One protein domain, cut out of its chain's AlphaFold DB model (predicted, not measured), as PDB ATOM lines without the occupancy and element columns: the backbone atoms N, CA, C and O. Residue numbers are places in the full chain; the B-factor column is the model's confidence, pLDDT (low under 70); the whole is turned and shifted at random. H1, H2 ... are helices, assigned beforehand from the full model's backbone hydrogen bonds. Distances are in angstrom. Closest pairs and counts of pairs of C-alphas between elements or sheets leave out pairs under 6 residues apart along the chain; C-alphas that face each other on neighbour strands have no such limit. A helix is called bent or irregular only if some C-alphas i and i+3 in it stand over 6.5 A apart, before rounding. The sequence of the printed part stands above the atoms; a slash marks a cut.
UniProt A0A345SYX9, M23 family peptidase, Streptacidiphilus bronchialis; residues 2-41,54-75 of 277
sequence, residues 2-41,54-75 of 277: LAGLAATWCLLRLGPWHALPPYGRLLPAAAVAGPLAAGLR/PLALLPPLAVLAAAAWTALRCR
ATOM      1  N   LEU A   2     158.939 146.788 157.145       63.09
ATOM      2  CA  LEU A   2     158.126 146.384 155.983       63.09
ATOM      3  C   LEU A   2     158.882 146.403 154.639       63.09
ATOM      4  O   LEU A   2     158.778 145.450 153.876       63.09
ATOM      5  N   ALA A   3     159.711 147.420 154.378       63.16
ATOM      6  CA  ALA A   3     160.534 147.477 153.164       63.16
ATOM      7  C   ALA A   3     161.584 146.351 153.085       63.16
ATOM      8  O   ALA A   3     161.818 145.798 152.016       63.16
ATOM      9  N   GLY A   4     162.170 145.949 154.219       67.06
ATOM     10  CA  GLY A   4     163.085 144.803 154.273       67.06
ATOM     11  C   GLY A   4     162.366 143.490 153.956       67.06
ATOM     12  O   GLY A   4     162.846 142.695 153.152       67.06
ATOM     13  N   LEU A   5     161.163 143.296 154.505       68.25
ATOM     14  CA  LEU A   5     160.312 142.144 154.183       68.25
ATOM     15  C   LEU A   5     159.912 142.127 152.699       68.25
ATOM     16  O   LEU A   5     159.966 141.081 152.061       68.25
ATOM     17  N   ALA A   6     159.588 143.286 152.127       70.75
ATOM     18  CA  ALA A   6     159.274 143.447 150.711       70.75
ATOM     19  C   ALA A   6     160.487 143.200 149.786       70.75
ATOM     20  O   ALA A   6     160.352 142.538 148.758       70.75
ATOM     21  N   ALA A   7     161.693 143.623 150.172       70.50
ATOM     22  CA  ALA A   7     162.923 143.277 149.457       70.50
ATOM     23  C   ALA A   7     163.225 141.768 149.534       70.50
ATOM     24  O   ALA A   7     163.541 141.145 148.520       70.50
ATOM     25  N   THR A   8     163.043 141.156 150.713       72.81
ATOM     26  CA  THR A   8     163.151 139.694 150.894       72.81
ATOM     27  C   THR A   8     162.172 138.963 149.993       72.81
ATOM     28  O   THR A   8     162.533 137.976 149.358       72.81
ATOM     29  N   TRP A   9     160.932 139.455 149.930       76.00
ATOM     30  CA  TRP A   9     159.893 138.916 149.069       76.00
ATOM     31  C   TRP A   9     160.348 138.921 147.612       76.00
ATOM     32  O   TRP A   9     160.348 137.865 146.983       76.00
ATOM     33  N   CYS A  10     160.811 140.061 147.095       74.81
ATOM     34  CA  CYS A  10     161.315 140.157 145.727       74.81
ATOM     35  C   CYS A  10     162.478 139.188 145.479       74.81
ATOM     36  O   CYS A  10     162.439 138.440 144.505       74.81
ATOM     37  N   LEU A  11     163.464 139.121 146.379       77.00
ATOM     38  CA  LEU A  11     164.593 138.197 146.248       77.00
ATOM     39  C   LEU A  11     164.120 136.742 146.217       77.00
ATOM     40  O   LEU A  11     164.363 136.045 145.233       77.00
ATOM     41  N   LEU A  12     163.384 136.293 147.237       76.56
ATOM     42  CA  LEU A  12     162.892 134.916 147.360       76.56
ATOM     43  C   LEU A  12     161.926 134.513 146.241       76.56
ATOM     44  O   LEU A  12     161.794 133.327 145.934       76.56
ATOM     45  N   ARG A  13     161.243 135.476 145.625       79.94
ATOM     46  CA  ARG A  13     160.258 135.215 144.576       79.94
ATOM     47  C   ARG A  13     160.859 135.235 143.174       79.94
ATOM     48  O   ARG A  13     160.509 134.397 142.336       79.94
ATOM     49  N   LEU A  14     161.745 136.188 142.914       77.25
ATOM     50  CA  LEU A  14     162.280 136.453 141.582       77.25
ATOM     51  C   LEU A  14     163.591 135.717 141.315       77.25
ATOM     52  O   LEU A  14     163.862 135.397 140.161       77.25
ATOM     53  N   GLY A  15     164.357 135.399 142.359       76.81
ATOM     54  CA  GLY A  15     165.637 134.716 142.215       76.81
ATOM     55  C   GLY A  15     165.526 133.302 141.615       76.81
ATOM     56  O   GLY A  15     164.485 132.639 141.733       76.81
ATOM     57  N   PRO A  16     166.610 132.796 140.998       74.00
ATOM     58  CA  PRO A  16     166.663 131.487 140.347       74.00
ATOM     59  C   PRO A  16     166.820 130.340 141.366       74.00
ATOM     60  O   PRO A  16     167.654 129.450 141.228       74.00
ATOM     61  N   TRP A  17     165.999 130.322 142.420       75.81
ATOM     62  CA  TRP A  17     166.107 129.365 143.536       75.81
ATOM     63  C   TRP A  17     165.848 127.910 143.151       75.81
ATOM     64  O   TRP A  17     166.002 127.019 143.983       75.81
ATOM     65  N   HIS A  18     165.381 127.664 141.930       69.56
ATOM     66  CA  HIS A  18     165.248 126.325 141.374       69.56
ATOM     67  C   HIS A  18     166.609 125.713 141.002       69.56
ATOM     68  O   HIS A  18     166.758 124.497 141.099       69.56
ATOM     69  N   ALA A  19     167.604 126.540 140.659       71.38
ATOM     70  CA  ALA A  19     168.972 126.109 140.368       71.38
ATOM     71  C   ALA A  19     169.790 125.817 141.640       71.38
ATOM     72  O   ALA A  19     170.804 125.123 141.593       71.38
ATOM     73  N   LEU A  20     169.339 126.319 142.794       73.50
ATOM     74  CA  LEU A  20     170.008 126.135 144.079       73.50
ATOM     75  C   LEU A  20     169.423 124.958 144.878       73.50
ATOM     76  O   LEU A  20     168.247 124.603 144.726       73.50
ATOM     77  N   PRO A  21     170.211 124.366 145.795       69.88
ATOM     78  CA  PRO A  21     169.679 123.432 146.777       69.88
ATOM     79  C   PRO A  21     168.527 124.049 147.590       69.88
ATOM     80  O   PRO A  21     168.476 125.270 147.753       69.88
ATOM     81  N   PRO A  22     167.631 123.236 148.186       70.50
ATOM     82  CA  PRO A  22     166.499 123.733 148.976       70.50
ATOM     83  C   PRO A  22     166.881 124.766 150.050       70.50
ATOM     84  O   PRO A  22     166.144 125.726 150.262       70.50
ATOM     85  N   TYR A  23     168.045 124.593 150.680       73.19
ATOM     86  CA  TYR A  23     168.574 125.475 151.724       73.19
ATOM     87  C   TYR A  23     169.155 126.798 151.199       73.19
ATOM     88  O   TYR A  23     169.327 127.725 151.981       73.19
ATOM     89  N   GLY A  24     169.395 126.952 149.892       70.06
ATOM     90  CA  GLY A  24     169.855 128.221 149.308       70.06
ATOM     91  C   GLY A  24     168.861 129.373 149.509       70.06
ATOM     92  O   GLY A  24     169.256 130.534 149.552       70.06
ATOM     93  N   ARG A  25     167.577 129.053 149.731       68.62
ATOM     94  CA  ARG A  25     166.530 130.028 150.084       68.62
ATOM     95  C   ARG A  25     166.683 130.620 151.493       68.62
ATOM     96  O   ARG A  25     165.970 131.562 151.816       68.62
ATOM     97  N   LEU A  26     167.583 130.096 152.330       73.00
ATOM     98  CA  LEU A  26     167.844 130.638 153.668       73.00
ATOM     99  C   LEU A  26     168.736 131.890 153.627       73.00
ATOM    100  O   LEU A  26     168.639 132.727 154.521       73.00
ATOM    101  N   LEU A  27     169.550 132.067 152.577       69.81
ATOM    102  CA  LEU A  27     170.484 133.195 152.457       69.81
ATOM    103  C   LEU A  27     169.781 134.569 152.405       69.81
ATOM    104  O   LEU A  27     170.159 135.447 153.180       69.81
ATOM    105  N   PRO A  28     168.721 134.783 151.594       64.12
ATOM    106  CA  PRO A  28     168.008 136.063 151.578       64.12
ATOM    107  C   PRO A  28     167.237 136.322 152.874       64.12
ATOM    108  O   PRO A  28     167.112 137.466 153.296       64.12
ATOM    109  N   ALA A  29     166.727 135.263 153.514       65.25
ATOM    110  CA  ALA A  29     166.020 135.378 154.786       65.25
ATOM    111  C   ALA A  29     166.969 135.834 155.910       65.25
ATOM    112  O   ALA A  29     166.628 136.731 156.682       65.25
ATOM    113  N   ALA A  30     168.187 135.285 155.955       64.69
ATOM    114  CA  ALA A  30     169.228 135.703 156.892       64.69
ATOM    115  C   ALA A  30     169.694 137.151 156.643       64.69
ATOM    116  O   ALA A  30     169.863 137.912 157.597       64.69
ATOM    117  N   ALA A  31     169.817 137.559 155.373       63.31
ATOM    118  CA  ALA A  31     170.205 138.919 154.990       63.31
ATOM    119  C   ALA A  31     169.210 139.997 155.456       63.31
ATOM    120  O   ALA A  31     169.587 141.158 155.600       63.31
ATOM    121  N   VAL A  32     167.954 139.628 155.731       62.69
ATOM    122  CA  VAL A  32     166.933 140.559 156.238       62.69
ATOM    123  C   VAL A  32     166.750 140.473 157.747       62.69
ATOM    124  O   VAL A  32     166.488 141.501 158.368       62.69
ATOM    125  N   ALA A  33     166.959 139.309 158.363       65.25
ATOM    126  CA  ALA A  33     166.851 139.148 159.812       65.25
ATOM    127  C   ALA A  33     167.796 140.085 160.594       65.25
ATOM    128  O   ALA A  33     167.381 140.679 161.588       65.25
ATOM    129  N   GLY A  34     169.032 140.276 160.115       66.69
ATOM    130  CA  GLY A  34     170.027 141.153 160.749       66.69
ATOM    131  C   GLY A  34     169.603 142.631 160.808       66.69
ATOM    132  O   GLY A  34     169.485 143.180 161.904       66.69
ATOM    133  N   PRO A  35     169.305 143.279 159.666       62.81
ATOM    134  CA  PRO A  35     168.798 144.654 159.632       62.81
ATOM    135  C   PRO A  35     167.477 144.844 160.388       62.81
ATOM    136  O   PRO A  35     167.242 145.904 160.966       62.81
ATOM    137  N   LEU A  36     166.607 143.828 160.408       63.12
ATOM    138  CA  LEU A  36     165.341 143.867 161.146       63.12
ATOM    139  C   LEU A  36     165.583 143.881 162.661       63.12
ATOM    140  O   LEU A  36     165.006 144.708 163.363       63.12
ATOM    141  N   ALA A  37     166.482 143.023 163.146       65.69
ATOM    142  CA  ALA A  37     166.897 142.987 164.545       65.69
ATOM    143  C   ALA A  37     167.625 144.273 164.970       65.69
ATOM    144  O   ALA A  37     167.404 144.758 166.076       65.69
ATOM    145  N   ALA A  38     168.449 144.857 164.092       62.97
ATOM    146  CA  ALA A  38     169.096 146.146 164.336       62.97
ATOM    147  C   ALA A  38     168.078 147.300 164.390       62.97
ATOM    148  O   ALA A  38     168.144 148.134 165.286       62.97
ATOM    149  N   GLY A  39     167.092 147.313 163.486       63.44
ATOM    150  CA  GLY A  39     166.037 148.332 163.453       63.44
ATOM    151  C   GLY A  39     165.091 148.292 164.658       63.44
ATOM    152  O   GLY A  39     164.625 149.338 165.087       63.44
ATOM    153  N   LEU A  40     164.844 147.111 165.237       64.62
ATOM    154  CA  LEU A  40     164.060 146.954 166.473       64.62
ATOM    155  C   LEU A  40     164.788 147.466 167.728       64.62
ATOM    156  O   LEU A  40     164.152 147.666 168.757       64.62
ATOM    157  N   ARG A  41     166.110 147.668 167.657       68.25
ATOM    158  CA  ARG A  41     166.931 148.203 168.757       68.25
ATOM    159  C   ARG A  41     167.054 149.726 168.732       68.25
ATOM    160  O   ARG A  41     167.627 150.289 169.659       68.25
ATOM    161  N   PRO A  54     158.866 163.310 154.579       66.00
ATOM    162  CA  PRO A  54     158.103 162.699 153.489       66.00
ATOM    163  C   PRO A  54     158.998 162.132 152.376       66.00
ATOM    164  O   PRO A  54     158.686 161.076 151.829       66.00
ATOM    165  N   LEU A  55     160.150 162.755 152.090       71.00
ATOM    166  CA  LEU A  55     161.116 162.235 151.111       71.00
ATOM    167  C   LEU A  55     161.807 160.958 151.612       71.00
ATOM    168  O   LEU A  55     162.061 160.048 150.825       71.00
ATOM    169  N   ALA A  56     162.044 160.844 152.922       68.06
ATOM    170  CA  ALA A  56     162.601 159.638 153.539       68.06
ATOM    171  C   ALA A  56     161.629 158.435 153.517       68.06
ATOM    172  O   ALA A  56     162.067 157.287 153.612       68.06
ATOM    173  N   LEU A  57     160.321 158.676 153.346       73.25
ATOM    174  CA  LEU A  57     159.297 157.634 153.199       73.25
ATOM    175  C   LEU A  57     159.138 157.131 151.755       73.25
ATOM    176  O   LEU A  57     158.574 156.055 151.552       73.25
ATOM    177  N   LEU A  58     159.661 157.843 150.752       78.25
ATOM    178  CA  LEU A  58     159.529 157.436 149.348       78.25
ATOM    179  C   LEU A  58     160.210 156.088 149.043       78.25
ATOM    180  O   LEU A  58     159.543 155.228 148.466       78.25
ATOM    181  N   PRO A  59     161.471 155.820 149.448       77.19
ATOM    182  CA  PRO A  59     162.107 154.528 149.187       77.19
ATOM    183  C   PRO A  59     161.362 153.312 149.774       77.19
ATOM    184  O   PRO A  59     161.129 152.355 149.032       77.19
ATOM    185  N   PRO A  60     160.934 153.286 151.057       71.50
ATOM    186  CA  PRO A  60     160.211 152.135 151.592       71.50
ATOM    187  C   PRO A  60     158.822 151.959 150.964       71.50
ATOM    188  O   PRO A  60     158.414 150.818 150.738       71.50
ATOM    189  N   LEU A  61     158.119 153.051 150.638       77.50
ATOM    190  CA  LEU A  61     156.850 152.986 149.907       77.50
ATOM    191  C   LEU A  61     157.045 152.435 148.491       77.50
ATOM    192  O   LEU A  61     156.274 151.577 148.070       77.50
ATOM    193  N   ALA A  62     158.103 152.847 147.789       79.38
ATOM    194  CA  ALA A  62     158.447 152.316 146.474       79.38
ATOM    195  C   ALA A  62     158.756 150.811 146.527       79.38
ATOM    196  O   ALA A  62     158.274 150.052 145.688       79.38
ATOM    197  N   VAL A  63     159.494 150.350 147.544       78.31
ATOM    198  CA  VAL A  63     159.782 148.919 147.743       78.31
ATOM    199  C   VAL A  63     158.504 148.127 148.049       78.31
ATOM    200  O   VAL A  63     158.316 147.034 147.513       78.31
ATOM    201  N   LEU A  64     157.596 148.673 148.863       77.88
ATOM    202  CA  LEU A  64     156.301 148.044 149.144       77.88
ATOM    203  C   LEU A  64     155.406 147.990 147.907       77.88
ATOM    204  O   LEU A  64     154.828 146.941 147.623       77.88
ATOM    205  N   ALA A  65     155.336 149.079 147.143       83.19
ATOM    206  CA  ALA A  65     154.609 149.132 145.882       83.19
ATOM    207  C   ALA A  65     155.176 148.119 144.878       83.19
ATOM    208  O   ALA A  65     154.414 147.367 144.274       83.19
ATOM    209  N   ALA A  66     156.503 148.014 144.763       81.69
ATOM    210  CA  ALA A  66     157.163 147.023 143.917       81.69
ATOM    211  C   ALA A  66     156.871 145.579 144.369       81.69
ATOM    212  O   ALA A  66     156.590 144.712 143.539       81.69
ATOM    213  N   ALA A  67     156.876 145.299 145.675       80.31
ATOM    214  CA  ALA A  67     156.531 143.978 146.202       80.31
ATOM    215  C   ALA A  67     155.051 143.624 145.976       80.31
ATOM    216  O   ALA A  67     154.745 142.510 145.548       80.31
ATOM    217  N   ALA A  68     154.131 144.567 146.196       84.06
ATOM    218  CA  ALA A  68     152.709 144.377 145.916       84.06
ATOM    219  C   ALA A  68     152.464 144.151 144.416       84.06
ATOM    220  O   ALA A  68     151.800 143.190 144.023       84.06
ATOM    221  N   TRP A  69     153.072 144.979 143.568       86.81
ATOM    222  CA  TRP A  69     153.009 144.863 142.115       86.81
ATOM    223  C   TRP A  69     153.534 143.513 141.616       86.81
ATOM    224  O   TRP A  69     152.867 142.833 140.834       86.81
ATOM    225  N   THR A  70     154.703 143.080 142.095       85.75
ATOM    226  CA  THR A  70     155.275 141.774 141.734       85.75
ATOM    227  C   THR A  70     154.432 140.620 142.263       85.75
ATOM    228  O   THR A  70     154.237 139.644 141.542       85.75
ATOM    229  N   ALA A  71     153.872 140.716 143.474       85.06
ATOM    230  CA  ALA A  71     152.970 139.701 144.017       85.06
ATOM    231  C   ALA A  71     151.703 139.539 143.165       85.06
ATOM    232  O   ALA A  71     151.300 138.408 142.887       85.06
ATOM    233  N   LEU A  72     151.116 140.648 142.702       86.44
ATOM    234  CA  LEU A  72     149.968 140.641 141.795       86.44
ATOM    235  C   LEU A  72     150.331 140.027 140.439       86.44
ATOM    236  O   LEU A  72     149.643 139.120 139.978       86.44
ATOM    237  N   ARG A  73     151.450 140.439 139.829       87.38
ATOM    238  CA  ARG A  73     151.896 139.904 138.527       87.38
ATOM    239  C   ARG A  73     152.471 138.484 138.581       87.38
ATOM    240  O   ARG A  73     152.641 137.854 137.542       87.38
ATOM    241  N   CYS A  74     152.752 137.957 139.772       86.94
ATOM    242  CA  CYS A  74     153.095 136.551 139.970       86.94
ATOM    243  C   CYS A  74     151.883 135.619 139.881       86.94
ATOM    244  O   CYS A  74     152.077 134.412 139.732       86.94
ATOM    245  N   ARG A  75     150.657 136.129 140.039       84.50
ATOM    246  CA  ARG A  75     149.446 135.306 139.988       84.50
ATOM    247  C   ARG A  75     149.047 135.048 138.530       84.50
ATOM    248  O   ARG A  75     149.164 135.967 137.717       84.50
TER     249      ARG A  75
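AT A GLANCE: This is residues 2 to 41 and 54 to 75 of the 277 residues of the protein "M23 family peptidase" of Streptacidiphilus bronchialis (UniProt A0A345SYX9). Three helices lie side by side in a flat row, the shorter H1 in the middle between H3 and H2. H1 and H2 make a helical hairpin, and residues 18 to 23 stick out. The printed part has 62 residues, three named helices in the order H1, H2, H3 and no named strand: all helix. It is only just loose, close to compact, with a radius of gyration of the C-alphas of 13.0 A and spans of 41 by 32 by 13 A.

HOW THE PARTS SIT: Start at H3, residues 54 to 73, only just irregular: C-alphas 56 and 59 are 6.7 A apart. It touches H1, residues 2 to 14, closest at C-alphas 3 and 60, 4.9 A, running the same way at a shallow tilt of 33 degrees, only just short of steep. H1 touches H2, residues 22 to 39, closest at C-alphas 4 and 32, 6.1 A, opposite ways at a shallow tilt of 13 degrees. H2 and H3 are apart. O i to N i+4 pairs are within hydrogen-bond range throughout H1, 8 of 14 in H2, 13 of 16 in H3.

IN THESE COORDINATES: Find C-alpha 54 at (158.103, 162.699, 153.489); H3 runs 28.0 A to C-alpha 73. H1 spans 18.0 A from C-alpha 2 at (158.126, 146.384, 155.983), H2 28.5 A.

THE WHOLE: Residues 42 to 53 are not printed, a 22.8 A gap between C-alphas 41 and 54. Confidence is low at 24 residues, among them 27 to 41.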